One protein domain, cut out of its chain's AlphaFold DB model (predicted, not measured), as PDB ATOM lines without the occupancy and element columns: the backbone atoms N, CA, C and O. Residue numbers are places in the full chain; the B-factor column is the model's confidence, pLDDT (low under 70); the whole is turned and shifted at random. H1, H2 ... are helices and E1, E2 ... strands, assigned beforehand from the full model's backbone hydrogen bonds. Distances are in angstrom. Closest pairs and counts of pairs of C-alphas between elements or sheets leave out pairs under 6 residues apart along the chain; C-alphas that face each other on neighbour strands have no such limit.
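What this domain is: This is residues 11 to 134 of the 135 residues of an uncharacterized protein of Gemmatimonadetes bacterium (UniProt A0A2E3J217). Little regular structure: a small sheet, E1 E2 E3, with H2 packed over one face, and long loops beyond the strand ends; residues 98 to 104 and 127 to 134 stick out. The 124 printed residues run E1 H1 E2 H2 E3 H3, mixed class, 47 in named elements. It is loose, radius of gyration of the C-alphas 18.5 A, spanning 58 by 40 by 24 A.

How they stand to each other: E1, residues 11 to 17, is antiparallel to E2, residues 46 to 53; N 13 and O 50 are 2.9 A apart. E3, residues 87 to 92, is parallel to E2; N 51 and O 89 are 2.8 A apart. H2, residues 59 to 71, is on the sheet, two layers, its closest C-alphas to E3 Ala 66 and Ala 90, 5.4 A. E2, H2, E3 form a strand-helix-strand unit, parallel strands joined through a helix, with a right-handed crossover. H1, residues 31 to 35, and H3, residues 113 to 120, are not on it. Every O i to N i+4 pair is within hydrogen-bond range in H2; H1 has 0 of 1, H3 0 of 4, but i+3 2 of 2 and 4 of 5.

Where its parts are: E1, 19.7 A, begins at C-alpha 11 (153.343, -27.832, 203.885); E2 measures 23.4 A, H2 18.9 A; H3 ends at C-alpha 120 (156.216, -39.095, 197.911).

The domain as a whole: The farthest C-alphas, Gln 38 and Ser 104, are 58.6 A apart. The printed part has no cut; links E1 to H1, H2 to E3 and E3 to H3 are long. Residues 122 to 134 are among 38 under pLDDT 70.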
ATOM      1  N   GLY A  11     154.442 -28.138 202.983       90.56
ATOM      2  CA  GLY A  11     153.343 -27.832 203.885       90.56
ATOM      3  C   GLY A  11     152.030 -28.283 203.264       90.56
ATOM      4  O   GLY A  11     151.830 -28.137 202.057       90.56
ATOM      5  N   VAL A  12     151.136 -28.829 204.084       92.38
ATOM      6  CA  VAL A  12     149.792 -29.219 203.655       92.38
ATOM      7  C   VAL A  12     148.784 -28.614 204.620       92.38
ATOM      8  O   VAL A  12     148.884 -28.817 205.827       92.38
ATOM      9  N   LEU A  13     147.818 -27.878 204.079       93.12
ATOM     10  CA  LEU A  13     146.652 -27.386 204.803       93.12
ATOM     11  C   LEU A  13     145.417 -28.075 204.233       93.12
ATOM     12  O   LEU A  13     145.221 -28.087 203.018       93.12
ATOM     13  N   VAL A  14     144.595 -28.648 205.106       90.56
ATOM     14  CA  VAL A  14     143.377 -29.353 204.710       90.56
ATOM     15  C   VAL A  14     142.185 -28.722 205.406       90.56
ATOM     16  O   VAL A  14     142.171 -28.593 206.627       90.56
ATOM     17  N   LEU A  15     141.179 -28.355 204.620       89.62
ATOM     18  CA  LEU A  15     139.845 -28.047 205.106       89.62
ATOM     19  C   LEU A  15     138.980 -29.285 204.897       89.62
ATOM     20  O   LEU A  15     138.715 -29.670 203.760       89.62
ATOM     21  N   THR A  16     138.545 -29.898 205.992       85.06
ATOM     22  CA  THR A  16     137.632 -31.041 205.971       85.06
ATOM     23  C   THR A  16     136.248 -30.583 206.395       85.06
ATOM     24  O   THR A  16     136.071 -30.116 207.517       85.06
ATOM     25  N   ASN A  17     135.265 -30.733 205.518       81.25
ATOM     26  CA  ASN A  17     133.869 -30.445 205.819       81.25
ATOM     27  C   ASN A  17     132.999 -31.604 205.327       81.25
ATOM     28  O   ASN A  17     132.090 -31.403 204.530       81.25
ATOM     29  N   THR A  18     133.358 -32.837 205.693       70.19
ATOM     30  CA  THR A  18     132.743 -34.040 205.126       70.19
ATOM     31  C   THR A  18     132.731 -35.224 206.085       70.19
ATOM     32  O   THR A  18     133.488 -35.253 207.054       70.19
ATOM     33  N   ARG A  19     131.911 -36.208 205.700       69.12
ATOM     34  CA  ARG A  19     131.765 -37.579 206.208       69.12
ATOM     35  C   ARG A  19     131.025 -37.788 207.508       69.12
ATOM     36  O   ARG A  19     130.828 -36.899 208.331       69.12
ATOM     37  N   THR A  20     130.600 -39.038 207.638       74.25
ATOM     38  CA  THR A  20     130.042 -39.582 208.857       74.25
ATOM     39  C   THR A  20     131.170 -40.124 209.735       74.25
ATOM     40  O   THR A  20     132.231 -40.504 209.225       74.25
ATOM     41  N   PRO A  21     130.976 -40.171 211.058       78.38
ATOM     42  CA  PRO A  21     132.030 -40.625 211.947       78.38
ATOM     43  C   PRO A  21     132.456 -42.066 211.668       78.38
ATOM     44  O   PRO A  21     133.630 -42.340 211.825       78.38
ATOM     45  N   GLU A  22     131.588 -42.952 211.164       79.31
ATOM     46  CA  GLU A  22     131.925 -44.356 210.860       79.31
ATOM     47  C   GLU A  22     132.988 -44.516 209.760       79.31
ATOM     48  O   GLU A  22     133.697 -45.520 209.730       79.31
ATOM     49  N   GLU A  23     133.118 -43.536 208.865       78.19
ATOM     50  CA  GLU A  23     134.121 -43.553 207.795       78.19
ATOM     51  C   GLU A  23     135.492 -43.055 208.279       78.19
ATOM     52  O   GLU A  23     136.481 -43.184 207.563       78.19
ATOM     53  N   PHE A  24     135.587 -42.495 209.488       82.62
ATOM     54  CA  PHE A  24     136.829 -41.943 210.014       82.62
ATOM     55  C   PHE A  24     137.836 -43.042 210.378       82.62
ATOM     56  O   PHE A  24     137.570 -43.912 211.213       82.62
ATOM     57  N   GLY A  25     139.028 -42.958 209.786       83.06
ATOM     58  CA  GLY A  25     140.138 -43.858 210.070       83.06
ATOM     59  C   GLY A  25     141.439 -43.120 210.370       83.06
ATOM     60  O   GLY A  25     141.697 -42.046 209.827       83.06
ATOM     61  N   ILE A  26     142.274 -43.713 211.223       86.31
ATOM     62  CA  ILE A  26     143.631 -43.242 211.530       86.31
ATOM     63  C   ILE A  26     144.579 -44.417 211.309       86.31
ATOM     64  O   ILE A  26     144.370 -45.479 211.884       86.31
ATOM     65  N   ASP A  27     145.594 -44.250 210.459       82.81
ATOM     66  CA  ASP A  27     146.559 -45.309 210.114       82.81
ATOM     67  C   ASP A  27     145.900 -46.642 209.694       82.81
ATOM     68  O   ASP A  27     146.395 -47.731 209.975       82.81
ATOM     69  N   GLY A  28     144.753 -46.559 209.007       78.62
ATOM     70  CA  GLY A  28     143.972 -47.722 208.570       78.62
ATOM     71  C   GLY A  28     143.110 -48.370 209.660       78.62
ATOM     72  O   GLY A  28     142.386 -49.321 209.372       78.62
ATOM     73  N   ILE A  29     143.142 -47.856 210.890       85.12
ATOM     74  CA  ILE A  29     142.276 -48.288 211.989       85.12
ATOM     75  C   ILE A  29     140.939 -47.539 211.873       85.12
ATOM     76  O   ILE A  29     140.960 -46.305 211.848       85.12
ATOM     77  N   PRO A  30     139.780 -48.227 211.828       83.75
ATOM     78  CA  PRO A  30     138.460 -47.600 211.722       83.75
ATOM     79  C   PRO A  30     138.006 -47.024 213.074       83.75
ATOM     80  O   PRO A  30     137.103 -47.545 213.726       83.75
ATOM     81  N   VAL A  31     138.656 -45.942 213.509       86.38
ATOM     82  CA  VAL A  31     138.397 -45.263 214.793       86.38
ATOM     83  C   VAL A  31     136.945 -44.794 214.900       86.38
ATOM     84  O   VAL A  31     136.365 -44.791 215.982       86.38
ATOM     85  N   GLY A  32     136.335 -44.450 213.771       81.81
ATOM     86  CA  GLY A  32     134.949 -44.035 213.660       81.81
ATOM     87  C   GLY A  32     133.915 -44.922 214.344       81.81
ATOM     88  O   GLY A  32     132.987 -44.422 214.980       81.81
ATOM     89  N   CYS A  33     134.096 -46.240 214.244       80.12
ATOM     90  CA  CYS A  33     133.180 -47.231 214.807       80.12
ATOM     91  C   CYS A  33     133.171 -47.231 216.343       80.12
ATOM     92  O   CYS A  33     132.155 -47.562 216.948       80.12
ATOM     93  N   GLU A  34     134.277 -46.825 216.965       83.38
ATOM     94  CA  GLU A  34     134.431 -46.773 218.423       83.38
ATOM     95  C   GLU A  34     133.825 -45.491 219.025       83.38
ATOM     96  O   GLU A  34     133.509 -45.430 220.212       83.38
ATOM     97  N   LEU A  35     133.625 -44.444 218.215       77.88
ATOM     98  CA  LEU A  35     133.233 -43.112 218.694       77.88
ATOM     99  C   LEU A  35     131.732 -42.955 218.997       77.88
ATOM    100  O   LEU A  35     131.322 -41.888 219.447       77.88
ATOM    101  N   THR A  36     130.915 -43.996 218.789       69.06
ATOM    102  CA  THR A  36     129.460 -44.033 219.065       69.06
ATOM    103  C   THR A  36     128.729 -42.715 218.715       69.06
ATOM    104  O   THR A  36     128.191 -42.032 219.591       69.06
ATOM    105  N   PRO A  37     128.730 -42.293 217.439       65.88
ATOM    106  CA  PRO A  37     128.274 -40.960 217.061       65.88
ATOM    107  C   PRO A  37     126.761 -40.761 217.255       65.88
ATOM    108  O   PRO A  37     125.945 -41.605 216.887       65.88
ATOM    109  N   GLN A  38     126.373 -39.603 217.802       63.28
ATOM    110  CA  GLN A  38     124.971 -39.259 218.100       63.28
ATOM    111  C   GLN A  38     124.132 -38.891 216.860       63.28
ATOM    112  O   GLN A  38     122.905 -38.879 216.931       63.28
ATOM    113  N   SER A  39     124.767 -38.583 215.725       60.47
ATOM    114  CA  SER A  39     124.105 -38.104 214.507       60.47
ATOM    115  C   SER A  39     124.497 -38.956 213.303       60.47
ATOM    116  O   SER A  39     125.677 -39.111 213.007       60.47
ATOM    117  N   ARG A  40     123.487 -39.479 212.596       59.06
ATOM    118  CA  ARG A  40     123.618 -40.275 211.360       59.06
ATOM    119  C   ARG A  40     123.343 -39.468 210.088       59.06
ATOM    120  O   ARG A  40     123.086 -40.052 209.034       59.06
ATOM    121  N   GLN A  41     123.295 -38.138 210.167       58.88
ATOM    122  CA  GLN A  41     122.993 -37.348 208.976       58.88
ATOM    123  C   GLN A  41     124.169 -37.393 208.002       58.88
ATOM    124  O   GLN A  41     125.251 -36.876 208.267       58.88
ATOM    125  N   LYS A  42     123.924 -38.033 206.859       60.56
ATOM    126  CA  LYS A  42     124.842 -38.085 205.731       60.56
ATOM    127  C   LYS A  42     124.847 -36.707 205.070       60.56
ATOM    128  O   LYS A  42     123.903 -36.361 204.366       60.56
ATOM    129  N   ALA A  43     125.864 -35.905 205.365       58.94
ATOM    130  CA  ALA A  43     126.069 -34.624 204.706       58.94
ATOM    131  C   ALA A  43     126.927 -34.829 203.453       58.94
ATOM    132  O   ALA A  43     127.995 -35.440 203.529       58.94
ATOM    133  N   ASP A  44     126.468 -34.301 202.316       65.75
ATOM    134  CA  ASP A  44     127.352 -34.044 201.182       65.75
ATOM    135  C   ASP A  44     128.369 -33.001 201.642       65.75
ATOM    136  O   ASP A  44     128.032 -31.856 201.948       65.75
ATOM    137  N   GLY A  45     129.607 -33.442 201.800       74.00
ATOM    138  CA  GLY A  45     130.684 -32.622 202.317       74.00
ATOM    139  C   GLY A  45     131.798 -32.462 201.308       74.00
ATOM    140  O   GLY A  45     131.857 -33.218 200.353       74.00
ATOM    141  N   SER A  46     132.699 -31.513 201.533       82.19
ATOM    142  CA  SER A  46     133.827 -31.231 200.643       82.19
ATOM    143  C   SER A  46     135.164 -31.280 201.372       82.19
ATOM    144  O   SER A  46     135.242 -31.102 202.596       82.19
ATOM    145  N   ILE A  47     136.233 -31.508 200.609       86.88
ATOM    146  CA  ILE A  47     137.609 -31.377 201.078       86.88
ATOM    147  C   ILE A  47     138.375 -30.420 200.175       86.88
ATOM    148  O   ILE A  47     138.415 -30.565 198.955       86.88
ATOM    149  N   MET A  48     139.066 -29.467 200.793       90.31
ATOM    150  CA  MET A  48     140.057 -28.652 200.102       90.31
ATOM    151  C   MET A  48     141.441 -28.958 200.657       90.31
ATOM    152  O   MET A  48     141.673 -28.824 201.855       90.31
ATOM    153  N   ILE A  49     142.367 -29.340 199.781       92.25
ATOM    154  CA  ILE A  49     143.772 -29.552 200.126       92.25
ATOM    155  C   ILE A  49     144.610 -28.481 199.438       92.25
ATOM    156  O   ILE A  49     144.586 -28.342 198.214       92.25
ATOM    157  N   ILE A  50     145.404 -27.766 200.222       94.94
ATOM    158  CA  ILE A  50     146.408 -26.829 199.735       94.94
ATOM    159  C   ILE A  50     147.781 -27.414 200.045       94.94
ATOM    160  O   ILE A  50     148.110 -27.672 201.201       94.94
ATOM    161  N   VAL A  51     148.586 -27.608 199.005       94.56
ATOM    162  CA  VAL A  51     149.962 -28.089 199.095       94.56
ATOM    163  C   VAL A  51     150.910 -26.964 198.699       94.56
ATOM    164  O   VAL A  51     150.823 -26.429 197.593       94.56
ATOM    165  N   ALA A  52     151.833 -26.623 199.588       94.19
ATOM    166  CA  ALA A  52     152.840 -25.591 199.373       94.19
ATOM    167  C   ALA A  52     154.243 -26.192 199.493       94.19
ATOM    168  O   ALA A  52     154.490 -27.015 200.374       94.19
ATOM    169  N   THR A  53     155.173 -25.774 198.636       91.81
ATOM    170  CA  THR A  53     156.584 -26.171 198.741       91.81
ATOM    171  C   THR A  53     157.535 -25.048 198.342       91.81
ATOM    172  O   THR A  53     157.204 -24.221 197.498       91.81
ATOM    173  N   ASP A  54     158.727 -25.045 198.928       90.12
ATOM    174  CA  ASP A  54     159.852 -24.177 198.557       90.12
ATOM    175  C   ASP A  54     160.745 -24.764 197.457       90.12
ATOM    176  O   ASP A  54     161.613 -24.071 196.925       90.12
ATOM    177  N   ALA A  55     160.499 -26.009 197.041       89.44
ATOM    178  CA  ALA A  55     161.214 -26.607 195.927       89.44
ATOM    179  C   ALA A  55     160.840 -25.945 194.598       89.44
ATOM    180  O   ALA A  55     159.647 -25.840 194.286       89.44
ATOM    181  N   PRO A  56     161.818 -25.562 193.760       89.62
ATOM    182  CA  PRO A  56     161.527 -25.020 192.445       89.62
ATOM    183  C   PRO A  56     160.951 -26.132 191.565       89.62
ATOM    184  O   PRO A  56     161.638 -27.085 191.193       89.62
ATOM    185  N   MET A  57     159.661 -26.035 191.250       88.19
ATOM    186  CA  MET A  57     158.935 -27.071 190.521       88.19
ATOM    187  C   MET A  57     158.198 -26.507 189.315       88.19
ATOM    188  O   MET A  57     157.671 -25.398 189.330       88.19
ATOM    189  N   THR A  58     158.118 -27.324 188.271       90.06
ATOM    190  CA  THR A  58     157.296 -27.039 187.094       90.06
ATOM    191  C   THR A  58     155.816 -27.309 187.377       90.06
ATOM    192  O   THR A  58     155.465 -28.124 188.236       90.06
ATOM    193  N   SER A  59     154.925 -26.713 186.579       90.44
ATOM    194  CA  SER A  59     153.475 -26.972 186.645       90.44
ATOM    195  C   SER A  59     153.132 -28.464 186.534       90.44
ATOM    196  O   SER A  59     152.260 -28.968 187.239       90.44
ATOM    197  N   ARG A  60     153.870 -29.213 185.703       91.06
ATOM    198  CA  ARG A  60     153.702 -30.664 185.549       91.06
ATOM    199  C   ARG A  60     154.061 -31.428 186.822       91.06
ATOM    200  O   ARG A  60     153.386 -32.404 187.145       91.06
ATOM    201  N   GLN A  61     155.119 -31.021 187.521       91.50
ATOM    202  CA  GLN A  61     155.551 -31.644 188.776       91.50
ATOM    203  C   GLN A  61     154.565 -31.330 189.908       91.50
ATOM    204  O   GLN A  61     154.104 -32.259 190.570       91.50
ATOM    205  N   LEU A  62     154.137 -30.071 190.039       92.75
ATOM    206  CA  LEU A  62     153.082 -29.669 190.979       92.75
ATOM    207  C   LEU A  62     151.773 -30.425 190.725       92.75
ATOM    208  O   LEU A  62     151.160 -30.938 191.656       92.75
ATOM    209  N   GLY A  63     151.385 -30.606 189.459       93.38
ATOM    210  CA  GLY A  63     150.208 -31.397 189.095       93.38
ATOM    211  C   GLY A  63     150.310 -32.885 189.452       93.38
ATOM    212  O   GLY A  63     149.283 -33.548 189.590       93.38
ATOM    213  N   ARG A  64     151.521 -33.441 189.606       91.75
ATOM    214  CA  ARG A  64     151.721 -34.803 190.139       91.75
ATOM    215  C   ARG A  64     151.593 -34.824 191.658       91.75
ATOM    216  O   ARG A  64     150.966 -35.736 192.181       91.75
ATOM    217  N   ILE A  65     152.137 -33.815 192.338       91.12
ATOM    218  CA  ILE A  65     151.988 -33.651 193.788       91.12
ATOM    219  C   ILE A  65     150.514 -33.504 194.166       91.12
ATOM    220  O   ILE A  65     150.047 -34.223 195.044       91.12
ATOM    221  N   ALA A  66     149.765 -32.658 193.456       92.12
ATOM    222  CA  ALA A  66     148.336 -32.467 193.695       92.12
ATOM    223  C   ALA A  66     147.546 -33.782 193.563       92.12
ATOM    224  O   ALA A  66     146.760 -34.136 194.438       92.12
ATOM    225  N   ARG A  67     147.810 -34.559 192.503       90.12
ATOM    226  CA  ARG A  67     147.192 -35.882 192.314       90.12
ATOM    227  C   ARG A  67     147.534 -36.851 193.442       90.12
ATOM    228  O   ARG A  67     146.654 -37.561 193.913       90.12
ATOM    229  N   GLN A  68     148.788 -36.861 193.894       86.50
ATOM    230  CA  GLN A  68     149.194 -37.724 195.000       86.50
ATOM    231  C   GLN A  68     148.521 -37.337 196.319       86.50
ATOM    232  O   GLN A  68     148.090 -38.215 197.060       86.50
ATOM    233  N   ALA A  69     148.411 -36.042 196.612       88.06
ATOM    234  CA  ALA A  69     147.752 -35.574 197.827       88.06
ATOM    235  C   ALA A  69     146.280 -36.020 197.885       88.06
ATOM    236  O   ALA A  69     145.804 -36.385 198.956       88.06
ATOM    237  N   GLY A  70     145.602 -36.109 196.732       85.00
ATOM    238  CA  GLY A  70     144.271 -36.716 196.631       85.00
ATOM    239  C   GLY A  70     144.236 -38.185 197.074       85.00
ATOM    240  O   GLY A  70     143.360 -38.570 197.843       85.00
ATOM    241  N   PHE A  71     145.224 -39.003 196.686       82.38
ATOM    242  CA  PHE A  71     145.325 -40.393 197.165       82.38
ATOM    243  C   PHE A  71     145.579 -40.493 198.674       82.38
ATOM    244  O   PHE A  71     145.169 -41.470 199.299       82.38
ATOM    245  N   GLY A  72     146.207 -39.477 199.273       78.12
ATOM    246  CA  GLY A  72     146.435 -39.394 200.718       78.12
ATOM    247  C   GLY A  72     145.156 -39.308 201.554       78.12
ATOM    248  O   GLY A  72     145.207 -39.555 202.754       78.12
ATOM    249  N   LEU A  73     144.005 -39.009 200.941       77.25
ATOM    250  CA  LEU A  73     142.716 -39.016 201.633       77.25
ATOM    251  C   LEU A  73     142.189 -40.426 201.896       77.25
ATOM    252  O   LEU A  73     141.500 -40.624 202.894       77.25
ATOM    253  N   ALA A  74     142.495 -41.399 201.031       77.62
ATOM    254  CA  ALA A  74     141.920 -42.743 201.105       77.62
ATOM    255  C   ALA A  74     142.142 -43.430 202.473       77.62
ATOM    256  O   ALA A  74     141.159 -43.902 203.044       77.62
ATOM    257  N   PRO A  75     143.355 -43.422 203.068       72.38
ATOM    258  CA  PRO A  75     143.594 -44.036 204.379       72.38
ATOM    259  C   PRO A  75     142.844 -43.369 205.540       72.38
ATOM    260  O   PRO A  75     142.631 -44.006 206.567       72.38
ATOM    261  N   ALA A  76     142.437 -42.107 205.383       71.75
ATOM    262  CA  ALA A  76     141.692 -41.345 206.384       71.75
ATOM    263  C   ALA A  76     140.162 -41.502 206.243       71.75
ATOM    264  O   ALA A  76     139.406 -40.708 206.803       71.75
ATOM    265  N   GLY A  77     139.694 -42.472 205.445       67.19
ATOM    266  CA  GLY A  77     138.268 -42.655 205.140       67.19
ATOM    267  C   GLY A  77     137.805 -42.020 203.832       67.19
ATOM    268  O   GLY A  77     136.617 -41.834 203.614       67.19
ATOM    269  N   GLY A  78     138.758 -41.625 202.989       65.62
ATOM    270  CA  GLY A  78     138.668 -40.830 201.766       65.62
ATOM    271  C   GLY A  78     137.669 -41.196 200.667       65.62
ATOM    272  O   GLY A  78     138.150 -41.510 199.584       65.62
ATOM    273  N   THR A  79     136.347 -41.163 200.842       64.38
ATOM    274  CA  THR A  79     135.415 -41.451 199.729       64.38
ATOM    275  C   THR A  79     135.033 -40.167 198.971       64.38
ATOM    276  O   THR A  79     134.360 -39.289 199.506       64.38
ATOM    277  N   ALA A  80     135.495 -40.019 197.724       65.62
ATOM    278  CA  ALA A  80     135.130 -38.906 196.835       65.62
ATOM    279  C   ALA A  80     133.668 -39.062 196.365       65.62
ATOM    280  O   ALA A  80     133.393 -39.532 195.259       65.62
ATOM    281  N   CYS A  81     132.722 -38.775 197.263       66.75
ATOM    282  CA  CYS A  81     131.289 -38.944 197.027       66.75
ATOM    283  C   CYS A  81     130.769 -37.969 195.961       66.75
ATOM    284  O   CYS A  81     131.314 -36.891 195.767       66.75
ATOM    285  N   HIS A  82     129.679 -38.336 195.281       66.38
ATOM    286  CA  HIS A  82     129.151 -37.587 194.131       66.38
ATOM    287  C   HIS A  82     128.772 -36.123 194.444       66.38
ATOM    288  O   HIS A  82     128.856 -35.280 193.558       66.38
ATOM    289  N   GLY A  83     128.391 -35.813 195.690       67.00
ATOM    290  CA  GLY A  83     128.125 -34.446 196.159       67.00
ATOM    291  C   GLY A  83     129.353 -33.692 196.692       67.00
ATOM    292  O   GLY A  83     129.227 -32.545 197.112       67.00
ATOM    293  N   SER A  84     130.536 -34.316 196.688       69.75
ATOM    294  CA  SER A  84     131.764 -33.751 197.248       69.75
ATOM    295  C   SER A  84     132.531 -32.912 196.231       69.75
ATOM    296  O   SER A  84     132.965 -33.398 195.187       69.75
ATOM    297  N   GLY A  85     132.743 -31.636 196.554       73.94
ATOM    298  CA  GLY A  85     133.654 -30.754 195.825       73.94
ATOM    299  C   GLY A  85     135.093 -30.915 196.311       73.94
ATOM    300  O   GLY A  85     135.592 -30.024 196.996       73.94
ATOM    301  N   ASP A  86     135.742 -32.038 195.990       84.62
ATOM    302  CA  ASP A  86     137.121 -32.312 196.411       84.62
ATOM    303  C   ASP A  86     138.146 -31.645 195.488       84.62
ATOM    304  O   ASP A  86     138.297 -32.013 194.319       84.62
ATOM    305  N   PHE A  87     138.894 -30.679 196.022       88.81
ATOM    306  CA  PHE A  87     139.897 -29.929 195.267       88.81
ATOM    307  C   PHE A  87     141.274 -30.013 195.907       88.81
ATOM    308  O   PHE A  87     141.436 -29.877 197.121       88.81
ATOM    309  N   VAL A  88     142.292 -30.150 195.057       93.19
ATOM    310  CA  VAL A  88     143.692 -30.038 195.461       93.19
ATOM    311  C   VAL A  88     144.363 -28.931 194.669       93.19
ATOM    312  O   VAL A  88     144.391 -28.962 193.439       93.19
ATOM    313  N   ILE A  89     144.953 -27.979 195.382       94.81
ATOM    314  CA  ILE A  89     145.760 -26.904 194.814       94.81
ATOM    315  C   ILE A  89     147.194 -27.104 195.288       94.81
ATOM    316  O   ILE A  89     147.442 -27.188 196.486       94.81
ATOM    317  N   ALA A  90     148.143 -27.171 194.354       95.62
ATOM    318  CA  ALA A  90     149.565 -27.249 194.663       95.62
ATOM    319  C   ALA A  90     150.306 -26.051 194.069       95.62
ATOM    320  O   ALA A  90     150.157 -25.764 192.880       95.62
ATOM    321  N   PHE A  91     151.129 -25.383 194.875       94.94
ATOM    322  CA  PHE A  91     151.958 -24.266 194.432       94.94
ATOM    323  C   PHE A  91     153.370 -24.334 195.015       94.94
ATOM    324  O   PHE A  91     153.638 -25.047 195.984       94.94
ATOM    325  N   THR A  92     154.275 -23.575 194.400       93.56
ATOM    326  CA  THR A  92     155.650 -23.399 194.866       93.56
ATOM    327  C   THR A  92     155.981 -21.922 195.027       93.56
ATOM    328  O   THR A  92     155.514 -21.104 194.236       93.56
ATOM    329  N   ASN A  93     156.795 -21.583 196.027       91.88
ATOM    330  CA  ASN A  93     157.458 -20.279 196.136       91.88
ATOM    331  C   ASN A  93     158.950 -20.334 195.748       91.88
ATOM    332  O   ASN A  93     159.644 -19.326 195.877       91.88
ATOM    333  N   GLY A  94     159.435 -21.473 195.234       86.38
ATOM    334  CA  GLY A  94     160.798 -21.644 194.716       86.38
ATOM    335  C   GLY A  94     161.031 -20.993 193.345       86.38
ATOM    336  O   GLY A  94     162.171 -20.864 192.906       86.38
ATOM    337  N   HIS A  95     159.965 -20.560 192.665       82.94
ATOM    338  CA  HIS A  95     160.043 -19.827 191.405       82.94
ATOM    339  C   HIS A  95     158.900 -18.809 191.288       82.94
ATOM    340  O   HIS A  95     157.733 -19.166 191.428       82.94
ATOM    341  N   TRP A  96     159.235 -17.550 190.989       81.88
ATOM    342  CA  TRP A  96     158.277 -16.449 190.857       81.88
ATOM    343  C   TRP A  96     158.175 -15.978 189.409       81.88
ATOM    344  O   TRP A  96     159.181 -15.647 188.778       81.88
ATOM    345  N   ILE A  97     156.945 -15.893 188.907       81.69
ATOM    346  CA  ILE A  97     156.647 -15.376 187.570       81.69
ATOM    347  C   ILE A  97     156.292 -13.892 187.706       81.69
ATOM    348  O   ILE A  97     155.313 -13.545 188.364       81.69
ATOM    349  N   SER A  98     157.098 -13.013 187.102       78.56
ATOM    350  CA  SER A  98     156.832 -11.569 187.086       78.56
ATOM    351  C   SER A  98     155.699 -11.229 186.115       78.56
ATOM    352  O   SER A  98     155.635 -11.776 185.016       78.56
ATOM    353  N   SER A  99     154.846 -10.268 186.478       78.75
ATOM    354  CA  SER A  99     153.765  -9.768 185.615       78.75
ATOM    355  C   SER A  99     154.268  -8.985 184.394       78.75
ATOM    356  O   SER A  99     153.544  -8.844 183.413       78.75
ATOM    357  N   THR A 100     155.508  -8.492 184.434       78.31
ATOM    358  CA  THR A 100     156.127  -7.642 183.400       78.31
ATOM    359  C   THR A 100     156.909  -8.397 182.320       78.31
ATOM    360  O   THR A 100     157.477  -7.763 181.434       78.31
ATOM    361  N   GLY A 101     156.936  -9.733 182.345       62.81
ATOM    362  CA  GLY A 101     157.549 -10.546 181.291       62.81
ATOM    363  C   GLY A 101     158.107 -11.878 181.788       62.81
ATOM    364  O   GLY A 101     158.410 -12.048 182.971       62.81
ATOM    365  N   LEU A 102     158.266 -12.833 180.865       60.75
ATOM    366  CA  LEU A 102     158.879 -14.131 181.147       60.75
ATOM    367  C   LEU A 102     160.381 -13.946 181.396       60.75
ATOM    368  O   LEU A 102     161.123 -13.557 180.495       60.75
ATOM    369  N   ARG A 103     160.854 -14.276 182.602       62.22
ATOM    370  CA  ARG A 103     162.276 -14.591 182.786       62.22
ATOM    371  C   ARG A 103     162.602 -15.823 181.941       62.22
ATOM    372  O   ARG A 103     161.819 -16.773 181.933       62.22
ATOM    373  N   SER A 104     163.746 -15.830 181.253       62.44
ATOM    374  CA  SER A 104     164.230 -17.055 180.613       62.44
ATOM    375  C   SER A 104     164.472 -18.095 181.707       62.44
ATOM    376  O   SER A 104     165.409 -17.957 182.492       62.44
ATOM    377  N   CYS A 105     163.596 -19.089 181.799       63.22
ATOM    378  CA  CYS A 105     163.737 -20.190 182.741       63.22
ATOM    379  C   CYS A 105     164.457 -21.324 182.021       63.22
ATOM    380  O   CYS A 105     164.002 -21.798 180.978       63.22
ATOM    381  N   SER A 106     165.589 -21.741 182.563       69.31
ATOM    382  CA  SER A 106     166.334 -22.903 182.104       69.31
ATOM    383  C   SER A 106     165.831 -24.160 182.819       69.31
ATOM    384  O   SER A 106     165.296 -24.098 183.925       69.31
ATOM    385  N   LEU A 107     166.017 -25.336 182.218       66.06
ATOM    386  CA  LEU A 107     165.667 -26.600 182.883       66.06
ATOM    387  C   LEU A 107     166.469 -26.836 184.174       66.06
ATOM    388  O   LEU A 107     165.990 -27.538 185.058       66.06
ATOM    389  N   SER A 108     167.657 -26.234 184.292       70.44
ATOM    390  CA  SER A 108     168.496 -26.265 185.494       70.44
ATOM    391  C   SER A 108     167.918 -25.496 186.682       70.44
ATOM    392  O   SER A 108     168.364 -25.727 187.801       70.44
ATOM    393  N   ASP A 109     166.924 -24.633 186.463       74.69
ATOM    394  CA  ASP A 109     166.286 -23.868 187.539       74.69
ATOM    395  C   ASP A 109     165.265 -24.704 188.327       74.69
ATOM    396  O   ASP A 109     164.797 -24.270 189.375       74.69
ATOM    397  N   PHE A 110     164.907 -25.897 187.836       80.88
ATOM    398  CA  PHE A 110     163.894 -26.767 188.433       80.88
ATOM    399  C   PHE A 110     164.491 -28.028 189.041       80.88
ATOM    400  O   PHE A 110     165.501 -28.558 188.577       80.88
ATOM    401  N   LEU A 111     163.794 -28.565 190.042       80.19
ATOM    402  CA  LEU A 111     164.192 -29.792 190.710       80.19
ATOM    403  C   LEU A 111     164.235 -30.974 189.716       80.19
ATOM    404  O   LEU A 111     163.213 -31.296 189.089       80.19
ATOM    405  N   PRO A 112     165.381 -31.670 189.593       78.25
ATOM    406  CA  PRO A 112     165.502 -32.890 188.812       78.25
ATOM    407  C   PRO A 112     164.496 -33.970 189.228       78.25
ATOM    408  O   PRO A 112     164.252 -34.219 190.409       78.25
ATOM    409  N   GLN A 113     163.970 -34.697 188.240       73.19
ATOM    410  CA  GLN A 113     162.961 -35.745 188.438       73.19
ATOM    411  C   GLN A 113     163.304 -36.787 189.528       73.19
ATOM    412  O   GLN A 113     162.397 -37.146 190.281       73.19
ATOM    413  N   PRO A 114     164.556 -37.284 189.661       71.94
ATOM    414  CA  PRO A 114     164.897 -38.276 190.685       71.94
ATOM    415  C   PRO A 114     164.687 -37.770 192.119       71.94
ATOM    416  O   PRO A 114     164.290 -38.541 192.992       71.94
ATOM    417  N   GLN A 115     164.883 -36.470 192.353       71.06
ATOM    418  CA  GLN A 115     164.738 -35.847 193.671       71.06
ATOM    419  C   GLN A 115     163.275 -35.580 194.048       71.06
ATOM    420  O   GLN A 115     162.986 -35.393 195.222       71.06
ATOM    421  N   LEU A 116     162.328 -35.647 193.102       74.19
ATOM    422  CA  LEU A 116     160.894 -35.576 193.417       74.19
ATOM    423  C   LEU A 116     160.404 -36.775 194.234       74.19
ATOM    424  O   LEU A 116     159.372 -36.686 194.890       74.19
ATOM    425  N   SER A 117     161.103 -37.911 194.162       74.50
ATOM    426  CA  SER A 117     160.685 -39.145 194.835       74.50
ATOM    427  C   SER A 117     160.584 -38.983 196.356       74.50
ATOM    428  O   SER A 117     159.684 -39.556 196.969       74.50
ATOM    429  N   SER A 118     161.425 -38.134 196.954       74.50
ATOM    430  CA  SER A 118     161.413 -37.842 198.393       74.50
ATOM    431  C   SER A 118     160.109 -37.183 198.856       74.50
ATOM    432  O   SER A 118     159.654 -37.442 199.970       74.50
ATOM    433  N   PHE A 119     159.441 -36.407 197.993       73.06
ATOM    434  CA  PHE A 119     158.142 -35.797 198.303       73.06
ATOM    435  C   PHE A 119     157.033 -36.833 198.479       73.06
ATOM    436  O   PHE A 119     156.066 -36.575 199.190       73.06
ATOM    437  N   PHE A 120     157.192 -38.010 197.877       74.50
ATOM    438  CA  PHE A 120     156.216 -39.095 197.911       74.50
ATOM    439  C   PHE A 120     156.534 -40.174 198.949       74.50
ATOM    440  O   PHE A 120     155.730 -41.080 199.153       74.50
ATOM    441  N   GLN A 121     157.689 -40.090 199.611       73.75
ATOM    442  CA  GLN A 121     158.061 -41.047 200.644       73.75
ATOM    443  C   GLN A 121     157.221 -40.853 201.915       73.75
ATOM    444  O   GLN A 121     157.065 -39.704 202.360       73.75
ATOM    445  N   PRO A 122     156.738 -41.951 202.532       69.44
ATOM    446  CA  PRO A 122     156.047 -41.903 203.813       69.44
ATOM    447  C   PRO A 122     156.861 -41.169 204.881       69.44
ATOM    448  O   PRO A 122     158.084 -41.285 204.950       69.44
ATOM    449  N   LEU A 123     156.174 -40.453 205.772       66.88
ATOM    450  CA  LEU A 123     156.814 -39.793 206.916       66.88
ATOM    451  C   LEU A 123     157.575 -40.784 207.805       66.88
ATOM    452  O   LEU A 123     158.627 -40.439 208.336       66.88
ATOM    453  N   SER A 124     157.090 -42.023 207.915       66.81
ATOM    454  CA  SER A 124     157.754 -43.096 208.663       66.81
ATOM    455  C   SER A 124     159.133 -43.461 208.109       66.81
ATOM    456  O   SER A 124     159.992 -43.891 208.875       66.81
ATOM    457  N   THR A 125     159.368 -43.265 206.808       68.00
ATOM    458  CA  THR A 125     160.646 -43.588 206.156       68.00
ATOM    459  C   THR A 125     161.611 -42.403 206.103       68.00
ATOM    460  O   THR A 125     162.740 -42.565 205.649       68.00
ATOM    461  N   ARG A 126     161.188 -41.202 206.529       65.69
ATOM    462  CA  ARG A 126     162.043 -40.008 206.508       65.69
ATOM    463  C   ARG A 126     162.977 -39.965 207.725       65.69
ATOM    464  O   ARG A 126     162.571 -40.363 208.819       65.69
ATOM    465  N   PRO A 127     164.208 -39.441 207.570       65.19
ATOM    466  CA  PRO A 127     165.105 -39.227 208.699       65.19
ATOM    467  C   PRO A 127     164.446 -38.274 209.705       65.19
ATOM    468  O   PRO A 127     164.114 -37.133 209.378       65.19
ATOM    469  N   LYS A 128     164.224 -38.752 210.933       60.78
ATOM    470  CA  LYS A 128     163.645 -37.942 212.010       60.78
ATOM    471  C   LYS A 128     164.709 -36.980 212.527       60.78
ATOM    472  O   LYS A 128     165.790 -37.417 212.921       60.78
ATOM    473  N   LYS A 129     164.408 -35.678 212.559       63.88
ATOM    474  CA  LYS A 129     165.238 -34.737 213.323       63.88
ATOM    475  C   LYS A 129     165.131 -35.099 214.811       63.88
ATOM    476  O   LYS A 129     164.021 -35.380 215.272       63.88
ATOM    477  N   PRO A 130     166.245 -35.122 215.559       65.75
ATOM    478  CA  PRO A 130     166.187 -35.346 216.993       65.75
ATOM    479  C   PRO A 130     165.381 -34.225 217.660       65.75
ATOM    480  O   PRO A 130     165.459 -33.062 217.266       65.75
ATOM    481  N   LEU A 131     164.594 -34.585 218.678       52.62
ATOM    482  CA  LEU A 131     163.734 -33.656 219.425       52.62
ATOM    483  C   LEU A 131     164.510 -32.464 220.015       52.62
ATOM    484  O   LEU A 131     163.939 -31.394 220.190       52.62
ATOM    485  N   SER A 132     165.816 -32.624 220.246       66.25
ATOM    486  CA  SER A 132     166.726 -31.576 220.719       66.25
ATOM    487  C   SER A 132     166.969 -30.436 219.723       66.25
ATOM    488  O   SER A 132     167.657 -29.487 220.066       66.25
ATOM    489  N   THR A 133     166.477 -30.535 218.485       59.81
ATOM    490  CA  THR A 133     166.674 -29.523 217.430       59.81
ATOM    491  C   THR A 133     165.381 -28.769 217.092       59.81
ATOM    492  O   THR A 133     165.347 -28.022 216.117       59.81
ATOM    493  N   LEU A 134     164.296 -28.997 217.842       45.00
ATOM    494  CA  LEU A 134     162.982 -28.384 217.597       45.00
ATOM    495  C   LEU A 134     162.644 -27.213 218.538       45.00
ATOM    496  O   LEU A 134     161.547 -26.672 218.420       45.00
TER     497      LEU A 134